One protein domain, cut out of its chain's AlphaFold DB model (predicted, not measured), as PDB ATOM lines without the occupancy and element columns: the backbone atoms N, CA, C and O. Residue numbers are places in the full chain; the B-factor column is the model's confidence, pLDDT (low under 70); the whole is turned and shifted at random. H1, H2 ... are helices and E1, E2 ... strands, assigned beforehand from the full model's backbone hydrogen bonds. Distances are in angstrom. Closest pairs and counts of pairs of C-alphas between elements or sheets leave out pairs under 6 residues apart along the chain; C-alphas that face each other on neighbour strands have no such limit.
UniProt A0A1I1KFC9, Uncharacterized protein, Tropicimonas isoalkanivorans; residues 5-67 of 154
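This is residues 5 to 67 of the 154 residues of an uncharacterized protein of Tropicimonas isoalkanivorans (UniProt A0A1I1KFC9). One strongly twisted sheet of five strands folds back on itself into two leaves, E2 and E1 facing E3 and E4 with E5 as hinge, and a single helix, H1, packs along E3. The 63 printed residues run E1 E2 E3 E4 H1 E5, class mixed; the sheet order is E2 E1 E5 E3 E4, antiparallel. It is compact, radius of gyration of the C-alphas 10.8 A, spans 30 by 24 by 14 A.

Start at E1, residues 5 to 9, a hairpin with E2, residues 15 to 20: N 8 and O 16, 2.8 A. E3, residues 26 to 32, and E4, residues 35 to 42, form another: N 30 and O 37, 2.8 A. H1, residues 45 to 54, is on the sheet at height 8.2 A; its closest C-alphas with E3 are Ala 48 and Val 28, 6.2 A. Every O i to N i+4 pair in H1 is within hydrogen-bond range. E5, residues 58 to 66, bends by 51 degrees at residue 62, pairing with E3 at N 59 and O 29, 2.8 A, then E1 at N 64 and O 7, 2.8 A. E4, H1 and E5 form a split strand-helix-strand unit, two strands of one sheet that are not neighbours with a helix between them along the chain; E3 is between E4 and E5 in the sheet, and the crossover is right-handed.

Find E1's start, C-alpha 5, at (442.984, 487.805, 405.639); E5, 22.7 A long, ends at C-alpha 66, (447.415, 488.381, 408.416).

The printed part has no cut; its links are tight. The farthest C-alphas, Pro 56 and Gly 67, are 31.5 A apart; residue 67 has pLDDT under 70.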
ATOM      1  N   THR A   5     442.071 487.531 406.750       88.38
ATOM      2  CA  THR A   5     442.984 487.805 405.639       88.38
ATOM      3  C   THR A   5     444.105 486.777 405.671       88.38
ATOM      4  O   THR A   5     444.852 486.691 406.641       88.38
ATOM      5  N   TYR A   6     444.208 485.971 404.621       86.44
ATOM      6  CA  TYR A   6     445.300 485.019 404.438       86.44
ATOM      7  C   TYR A   6     446.376 485.636 403.558       86.44
ATOM      8  O   TYR A   6     446.038 486.312 402.590       86.44
ATOM      9  N   VAL A   7     447.645 485.386 403.876       87.75
ATOM     10  CA  VAL A   7     448.807 485.812 403.091       87.75
ATOM     11  C   VAL A   7     449.619 484.595 402.664       87.75
ATOM     12  O   VAL A   7     449.900 483.707 403.466       87.75
ATOM     13  N   ALA A   8     449.979 484.550 401.391       87.75
ATOM     14  CA  ALA A   8     450.871 483.572 400.795       87.75
ATOM     15  C   ALA A   8     452.118 484.310 400.307       87.75
ATOM     16  O   ALA A   8     451.993 485.295 399.587       87.75
ATOM     17  N   THR A   9     453.300 483.866 400.727       86.44
ATOM     18  CA  THR A   9     454.574 484.489 400.339       86.44
ATOM     19  C   THR A   9     455.272 483.596 399.324       86.44
ATOM     20  O   THR A   9     455.486 482.413 399.585       86.44
ATOM     21  N   ALA A  10     455.570 484.160 398.162       86.12
ATOM     22  CA  ALA A  10     456.347 483.540 397.105       86.12
ATOM     23  C   ALA A  10     457.853 483.518 397.450       86.12
ATOM     24  O   ALA A  10     458.285 484.201 398.382       86.12
ATOM     25  N   PRO A  11     458.676 482.725 396.737       77.81
ATOM     26  CA  PRO A  11     460.104 482.582 397.024       77.81
ATOM     27  C   PRO A  11     460.912 483.855 396.748       77.81
ATOM     28  O   PRO A  11     461.961 484.049 397.352       77.81
ATOM     29  N   ASP A  12     460.420 484.714 395.858       78.81
ATOM     30  CA  ASP A  12     460.951 486.046 395.548       78.81
ATOM     31  C   ASP A  12     460.586 487.103 396.611       78.81
ATOM     32  O   ASP A  12     461.044 488.240 396.538       78.81
ATOM     33  N   GLY A  13     459.770 486.737 397.606       78.00
ATOM     34  CA  GLY A  13     459.254 487.643 398.631       78.00
ATOM     35  C   GLY A  13     457.928 488.313 398.266       78.00
ATOM     36  O   GLY A  13     457.355 488.998 399.118       78.00
ATOM     37  N   SER A  14     457.396 488.086 397.059       80.62
ATOM     38  CA  SER A  14     456.099 488.623 396.644       80.62
ATOM     39  C   SER A  14     454.978 488.054 397.511       80.62
ATOM     40  O   SER A  14     454.906 486.851 397.779       80.62
ATOM     41  N   GLN A  15     454.084 488.919 397.989       86.56
ATOM     42  CA  GLN A  15     452.985 488.522 398.865       86.56
ATOM     43  C   GLN A  15     451.648 488.583 398.138       86.56
ATOM     44  O   GLN A  15     451.278 489.593 397.544       86.56
ATOM     45  N   HIS A  16     450.867 487.516 398.270       85.62
ATOM     46  CA  HIS A  16     449.504 487.441 397.766       85.62
ATOM     47  C   HIS A  16     448.534 487.297 398.922       85.62
ATOM     48  O   HIS A  16     448.639 486.364 399.720       85.62
ATOM     49  N   THR A  17     447.557 488.196 398.998       87.75
ATOM     50  CA  THR A  17     446.564 488.180 400.069       87.75
ATOM     51  C   THR A  17     445.183 487.787 399.565       87.75
ATOM     52  O   THR A  17     444.799 488.048 398.426       87.75
ATOM     53  N   ARG A  18     444.403 487.132 400.430       84.88
ATOM     54  CA  ARG A  18     442.999 486.814 400.173       84.88
ATOM     55  C   ARG A  18     442.174 486.933 401.443       84.88
ATOM     56  O   ARG A  18     442.394 486.210 402.412       84.88
ATOM     57  N   LYS A  19     441.161 487.799 401.407       86.94
ATOM     58  CA  LYS A  19     440.189 487.965 402.493       86.94
ATOM     59  C   LYS A  19     439.007 487.018 402.307       86.94
ATOM     60  O   LYS A  19     438.311 487.076 401.294       86.94
ATOM     61  N   THR A  20     438.760 486.142 403.275       84.75
ATOM     62  CA  THR A  20     437.669 485.158 403.210       84.75
ATOM     63  C   THR A  20     437.179 484.758 404.602       84.75
ATOM     64  O   THR A  20     437.874 484.915 405.596       84.75
ATOM     65  N   ASP A  21     435.958 484.250 404.687       82.50
ATOM     66  CA  ASP A  21     435.407 483.559 405.856       82.50
ATOM     67  C   ASP A  21     435.869 482.090 405.964       82.50
ATOM     68  O   ASP A  21     435.658 481.454 406.994       82.50
ATOM     69  N   ARG A  22     436.509 481.547 404.917       81.94
ATOM     70  CA  ARG A  22     436.972 480.154 404.864       81.94
ATOM     71  C   ARG A  22     438.382 479.995 405.417       81.94
ATOM     72  O   ARG A  22     439.227 480.859 405.227       81.94
ATOM     73  N   THR A  23     438.660 478.840 406.016       82.00
ATOM     74  CA  THR A  23     440.008 478.513 406.491       82.00
ATOM     75  C   THR A  23     440.889 478.011 405.355       82.00
ATOM     76  O   THR A  23     440.659 476.930 404.809       82.00
ATOM     77  N   TYR A  24     441.915 478.790 405.022       85.69
ATOM     78  CA  TYR A  24     442.962 478.401 404.085       85.69
ATOM     79  C   TYR A  24     444.265 478.110 404.825       85.69
ATOM     80  O   TYR A  24     444.652 478.845 405.726       85.69
ATOM     81  N   THR A  25     444.929 477.016 404.461       85.25
ATOM     82  CA  THR A  25     446.206 476.599 405.064       85.25
ATOM     83  C   THR A  25     447.339 476.620 404.049       85.25
ATOM     84  O   THR A  25     448.489 476.766 404.436       85.25
ATOM     85  N   HIS A  26     447.019 476.515 402.757       88.81
ATOM     86  CA  HIS A  26     447.985 476.472 401.669       88.81
ATOM     87  C   HIS A  26     447.532 477.367 400.515       88.81
ATOM     88  O   HIS A  26     446.332 477.564 400.302       88.81
ATOM     89  N   ALA A  27     448.480 477.875 399.742       89.38
ATOM     90  CA  ALA A  27     448.237 478.540 398.474       89.38
ATOM     91  C   ALA A  27     449.119 477.928 397.391       89.38
ATOM     92  O   ALA A  27     450.216 477.448 397.656       89.38
ATOM     93  N   VAL A  28     448.606 477.939 396.169       89.94
ATOM     94  CA  VAL A  28     449.328 477.530 394.972       89.94
ATOM     95  C   VAL A  28     449.727 478.792 394.236       89.94
ATOM     96  O   VAL A  28     448.856 479.582 393.861       89.94
ATOM     97  N   LEU A  29     451.031 478.979 394.071       90.06
ATOM     98  CA  LEU A  29     451.619 480.112 393.370       90.06
ATOM     99  C   LEU A  29     452.251 479.616 392.077       90.06
ATOM    100  O   LEU A  29     452.837 478.539 392.063       90.06
ATOM    101  N   LEU A  30     452.123 480.376 391.003       88.88
ATOM    102  CA  LEU A  30     452.703 480.071 389.702       88.88
ATOM    103  C   LEU A  30     453.587 481.233 389.279       88.88
ATOM    104  O   LEU A  30     453.168 482.382 389.376       88.88
ATOM    105  N   GLU A  31     454.789 480.917 388.825       85.81
ATOM    106  CA  GLU A  31     455.694 481.884 388.217       85.81
ATOM    107  C   GLU A  31     455.220 482.183 386.788       85.81
ATOM    108  O   GLU A  31     455.084 481.276 385.964       85.81
ATOM    109  N   GLY A  32     454.896 483.445 386.521       83.00
ATOM    110  CA  GLY A  32     454.575 483.972 385.197       83.00
ATOM    111  C   GLY A  32     455.606 485.007 384.743       83.00
ATOM    112  O   GLY A  32     456.582 485.278 385.439       83.00
ATOM    113  N   GLU A  33     455.373 485.620 383.583       77.38
ATOM    114  CA  GLU A  33     456.281 486.628 383.003       77.38
ATOM    115  C   GLU A  33     456.413 487.893 383.868       77.38
ATOM    116  O   GLU A  33     457.455 488.542 383.862       77.38
ATOM    117  N   GLU A  34     455.380 488.219 384.649       76.00
ATOM    118  CA  GLU A  34     455.334 489.378 385.553       76.00
ATOM    119  C   GLU A  34     455.708 489.022 387.008       76.00
ATOM    120  O   GLU A  34     455.560 489.847 387.909       76.00
ATOM    121  N   GLY A  35     456.183 487.793 387.251       82.19
ATOM    122  CA  GLY A  35     456.539 487.280 388.573       82.19
ATOM    123  C   GLY A  35     455.559 486.238 389.110       82.19
ATOM    124  O   GLY A  35     454.807 485.599 388.369       82.19
ATOM    125  N   TRP A  36     455.591 486.018 390.423       84.69
ATOM    126  CA  TRP A  36     454.742 485.018 391.065       84.69
ATOM    127  C   TRP A  36     453.294 485.504 391.162       84.69
ATOM    128  O   TRP A  36     453.025 486.648 391.511       84.69
ATOM    129  N   GLY A  37     452.347 484.617 390.859       85.69
ATOM    130  CA  GLY A  37     450.913 484.869 390.940       85.69
ATOM    131  C   GLY A  37     450.181 483.778 391.718       85.69
ATOM    132  O   GLY A  37     450.458 482.588 391.571       85.69
ATOM    133  N   ALA A  38     449.198 484.159 392.538       85.50
ATOM    134  CA  ALA A  38     448.387 483.196 393.280       85.50
ATOM    135  C   ALA A  38     447.296 482.551 392.411       85.50
ATOM    136  O   ALA A  38     446.252 483.141 392.135       85.50
ATOM    137  N   VAL A  39     447.492 481.280 392.070       86.44
ATOM    138  CA  VAL A  39     446.543 480.447 391.316       86.44
ATOM    139  C   VAL A  39     445.377 479.978 392.190       86.44
ATOM    140  O   VAL A  39     444.256 479.730 391.727       86.44
ATOM    141  N   GLY A  40     445.600 479.801 393.491       87.12
ATOM    142  CA  GLY A  40     444.520 479.423 394.391       87.12
ATOM    143  C   GLY A  40     444.912 479.324 395.849       87.12
ATOM    144  O   GLY A  40     446.046 479.026 396.178       87.12
ATOM    145  N   PHE A  41     443.918 479.507 396.713       87.75
ATOM    146  CA  PHE A  41     444.025 479.242 398.143       87.75
ATOM    147  C   PHE A  41     443.242 477.968 398.457       87.75
ATOM    148  O   PHE A  41     442.088 477.824 398.036       87.75
ATOM    149  N   CYS A  42     443.875 477.051 399.181       87.31
ATOM    150  CA  CYS A  42     443.384 475.720 399.506       87.31
ATOM    151  C   CYS A  42     443.409 475.492 401.026       87.31
ATOM    152  O   CYS A  42     444.363 475.817 401.728       87.31
ATOM    153  N   GLY A  43     442.312 474.953 401.564       84.25
ATOM    154  CA  GLY A  43     442.182 474.664 403.000       84.25
ATOM    155  C   GLY A  43     442.886 473.381 403.423       84.25
ATOM    156  O   GLY A  43     443.078 473.145 404.613       84.25
ATOM    157  N   ARG A  44     443.277 472.559 402.447       80.44
ATOM    158  CA  ARG A  44     443.885 471.247 402.638       80.44
ATOM    159  C   ARG A  44     445.114 471.085 401.740       80.44
ATOM    160  O   ARG A  44     445.056 471.547 400.596       80.44
ATOM    161  N   PRO A  45     446.161 470.391 402.216       80.31
ATOM    162  CA  PRO A  45     447.362 470.130 401.426       80.31
ATOM    163  C   PRO A  45     447.055 469.262 400.200       80.31
ATOM    164  O   PRO A  45     447.494 469.580 399.103       80.31
ATOM    165  N   ASP A  46     446.185 468.256 400.340       83.94
ATOM    166  CA  ASP A  46     445.781 467.374 399.236       83.94
ATOM    167  C   ASP A  46     445.119 468.122 398.061       83.94
ATOM    168  O   ASP A  46     445.371 467.815 396.894       83.94
ATOM    169  N   LEU A  47     444.324 469.158 398.349       84.50
ATOM    170  CA  LEU A  47     443.738 470.025 397.324       84.50
ATOM    171  C   LEU A  47     444.773 470.950 396.678       84.50
ATOM    172  O   LEU A  47     444.639 471.286 395.502       84.50
ATOM    173  N   ALA A  48     445.781 471.384 397.434       84.81
ATOM    174  CA  ALA A  48     446.864 472.206 396.909       84.81
ATOM    175  C   ALA A  48     447.769 471.393 395.975       84.81
ATOM    176  O   ALA A  48     448.070 471.857 394.881       84.81
ATOM    177  N   ASP A  49     448.122 470.160 396.345       82.88
ATOM    178  CA  ASP A  49     448.910 469.255 395.501       82.88
ATOM    179  C   ASP A  49     448.181 468.890 394.206       82.88
ATOM    180  O   ASP A  49     448.784 468.901 393.131       82.88
ATOM    181  N   LYS A  50     446.869 468.622 394.282       87.81
ATOM    182  CA  LYS A  50     446.053 468.385 393.085       87.81
ATOM    183  C   LYS A  50     446.105 469.584 392.141       87.81
ATOM    184  O   LYS A  50     446.339 469.413 390.950       87.81
ATOM    185  N   LYS A  51     445.932 470.787 392.688       84.81
ATOM    186  CA  LYS A  51     445.943 472.024 391.910       84.81
ATOM    187  C   LYS A  51     447.338 472.355 391.372       84.81
ATOM    188  O   LYS A  51     447.452 472.835 390.252       84.81
ATOM    189  N   ARG A  52     448.405 472.014 392.103       84.44
ATOM    190  CA  ARG A  52     449.783 472.078 391.594       84.44
ATOM    191  C   ARG A  52     449.956 471.210 390.345       84.44
ATOM    192  O   ARG A  52     450.606 471.622 389.396       84.44
ATOM    193  N   GLY A  53     449.349 470.023 390.330       82.50
ATOM    194  CA  GLY A  53     449.376 469.126 389.171       82.50
ATOM    195  C   GLY A  53     448.703 469.692 387.914       82.50
ATOM    196  O   GLY A  53     449.093 469.327 386.811       82.50
ATOM    197  N   GLU A  54     447.728 470.594 388.064       87.62
ATOM    198  CA  GLU A  54     447.042 471.261 386.943       87.62
ATOM    199  C   GLU A  54     447.866 472.420 386.356       87.62
ATOM    200  O   GLU A  54     447.646 472.816 385.213       87.62
ATOM    201  N   HIS A  55     448.829 472.947 387.119       82.06
ATOM    202  CA  HIS A  55     449.642 474.102 386.750       82.06
ATOM    203  C   HIS A  55     451.140 473.751 386.826       82.06
ATOM    204  O   HIS A  55     451.757 473.918 387.883       82.06
ATOM    205  N   PRO A  56     451.754 473.251 385.736       79.94
ATOM    206  CA  PRO A  56     453.182 472.940 385.727       79.94
ATOM    207  C   PRO A  56     454.006 474.200 386.026       79.94
ATOM    208  O   PRO A  56     453.715 475.268 385.498       79.94
ATOM    209  N   GLY A  57     455.007 474.078 386.902       81.06
ATOM    210  CA  GLY A  57     455.800 475.219 387.387       81.06
ATOM    211  C   GLY A  57     455.205 475.939 388.602       81.06
ATOM    212  O   GLY A  57     455.819 476.863 389.126       81.06
ATOM    213  N   SER A  58     454.040 475.509 389.098       87.06
ATOM    214  CA  SER A  58     453.502 476.044 390.348       87.06
ATOM    215  C   SER A  58     454.136 475.409 391.587       87.06
ATOM    216  O   SER A  58     454.539 474.242 391.603       87.06
ATOM    217  N   ILE A  59     454.184 476.184 392.663       85.25
ATOM    218  CA  ILE A  59     454.632 475.771 393.988       85.25
ATOM    219  C   ILE A  59     453.468 475.832 394.973       85.25
ATOM    220  O   ILE A  59     452.516 476.593 394.801       85.25
ATOM    221  N   VAL A  60     453.565 475.041 396.036       87.69
ATOM    222  CA  VAL A  60     452.639 475.113 397.168       87.69
ATOM    223  C   VAL A  60     453.355 475.803 398.318       87.69
ATOM    224  O   VAL A  60     454.433 475.368 398.718       87.69
ATOM    225  N   VAL A  61     452.743 476.850 398.858       85.88
ATOM    226  CA  VAL A  61     453.232 477.583 400.030       85.88
ATOM    227  C   VAL A  61     452.205 477.522 401.153       85.88
ATOM    228  O   VAL A  61     451.003 477.409 400.902       85.88
ATOM    229  N   GLU A  62     452.663 477.585 402.400       87.38
ATOM    230  CA  GLU A  62     451.771 477.676 403.556       87.38
ATOM    231  C   GLU A  62     451.206 479.097 403.680       87.38
ATOM    232  O   GLU A  62     451.915 480.091 403.510       87.38
ATOM    233  N   CYS A  63     449.912 479.194 403.976       85.00
ATOM    234  CA  CYS A  63     449.244 480.469 404.197       85.00
ATOM    235  C   CYS A  63     449.419 480.917 405.646       85.00
ATOM    236  O   CYS A  63     449.005 480.223 406.577       85.00
ATOM    237  N   GLY A  64     449.932 482.128 405.829       83.12
ATOM    238  CA  GLY A  64     449.831 482.852 407.087       83.12
ATOM    239  C   GLY A  64     448.456 483.500 407.243       83.12
ATOM    240  O   GLY A  64     447.785 483.819 406.260       83.12
ATOM    241  N   VAL A  65     448.039 483.732 408.486       81.00
ATOM    242  CA  VAL A  65     446.920 484.629 408.790       81.00
ATOM    243  C   VAL A  65     447.498 486.012 409.056       81.00
ATOM    244  O   VAL A  65     448.214 486.208 410.036       81.00
ATOM    245  N   LEU A  66     447.171 486.965 408.189       73.00
ATOM    246  CA  LEU A  66     447.415 488.381 408.416       73.00
ATOM    247  C   LEU A  66     446.316 488.865 409.376       73.00
ATOM    248  O   LEU A  66     445.244 489.299 408.952       73.00
ATOM    249  N   GLY A  67     446.521 488.627 410.675       48.09
ATOM    250  CA  GLY A  67     445.560 488.996 411.717       48.09
ATOM    251  C   GLY A  67     445.271 490.500 411.711       48.09
ATOM    252  O   GLY A  67     446.144 491.280 411.347       48.09
TER     253      GLY A  67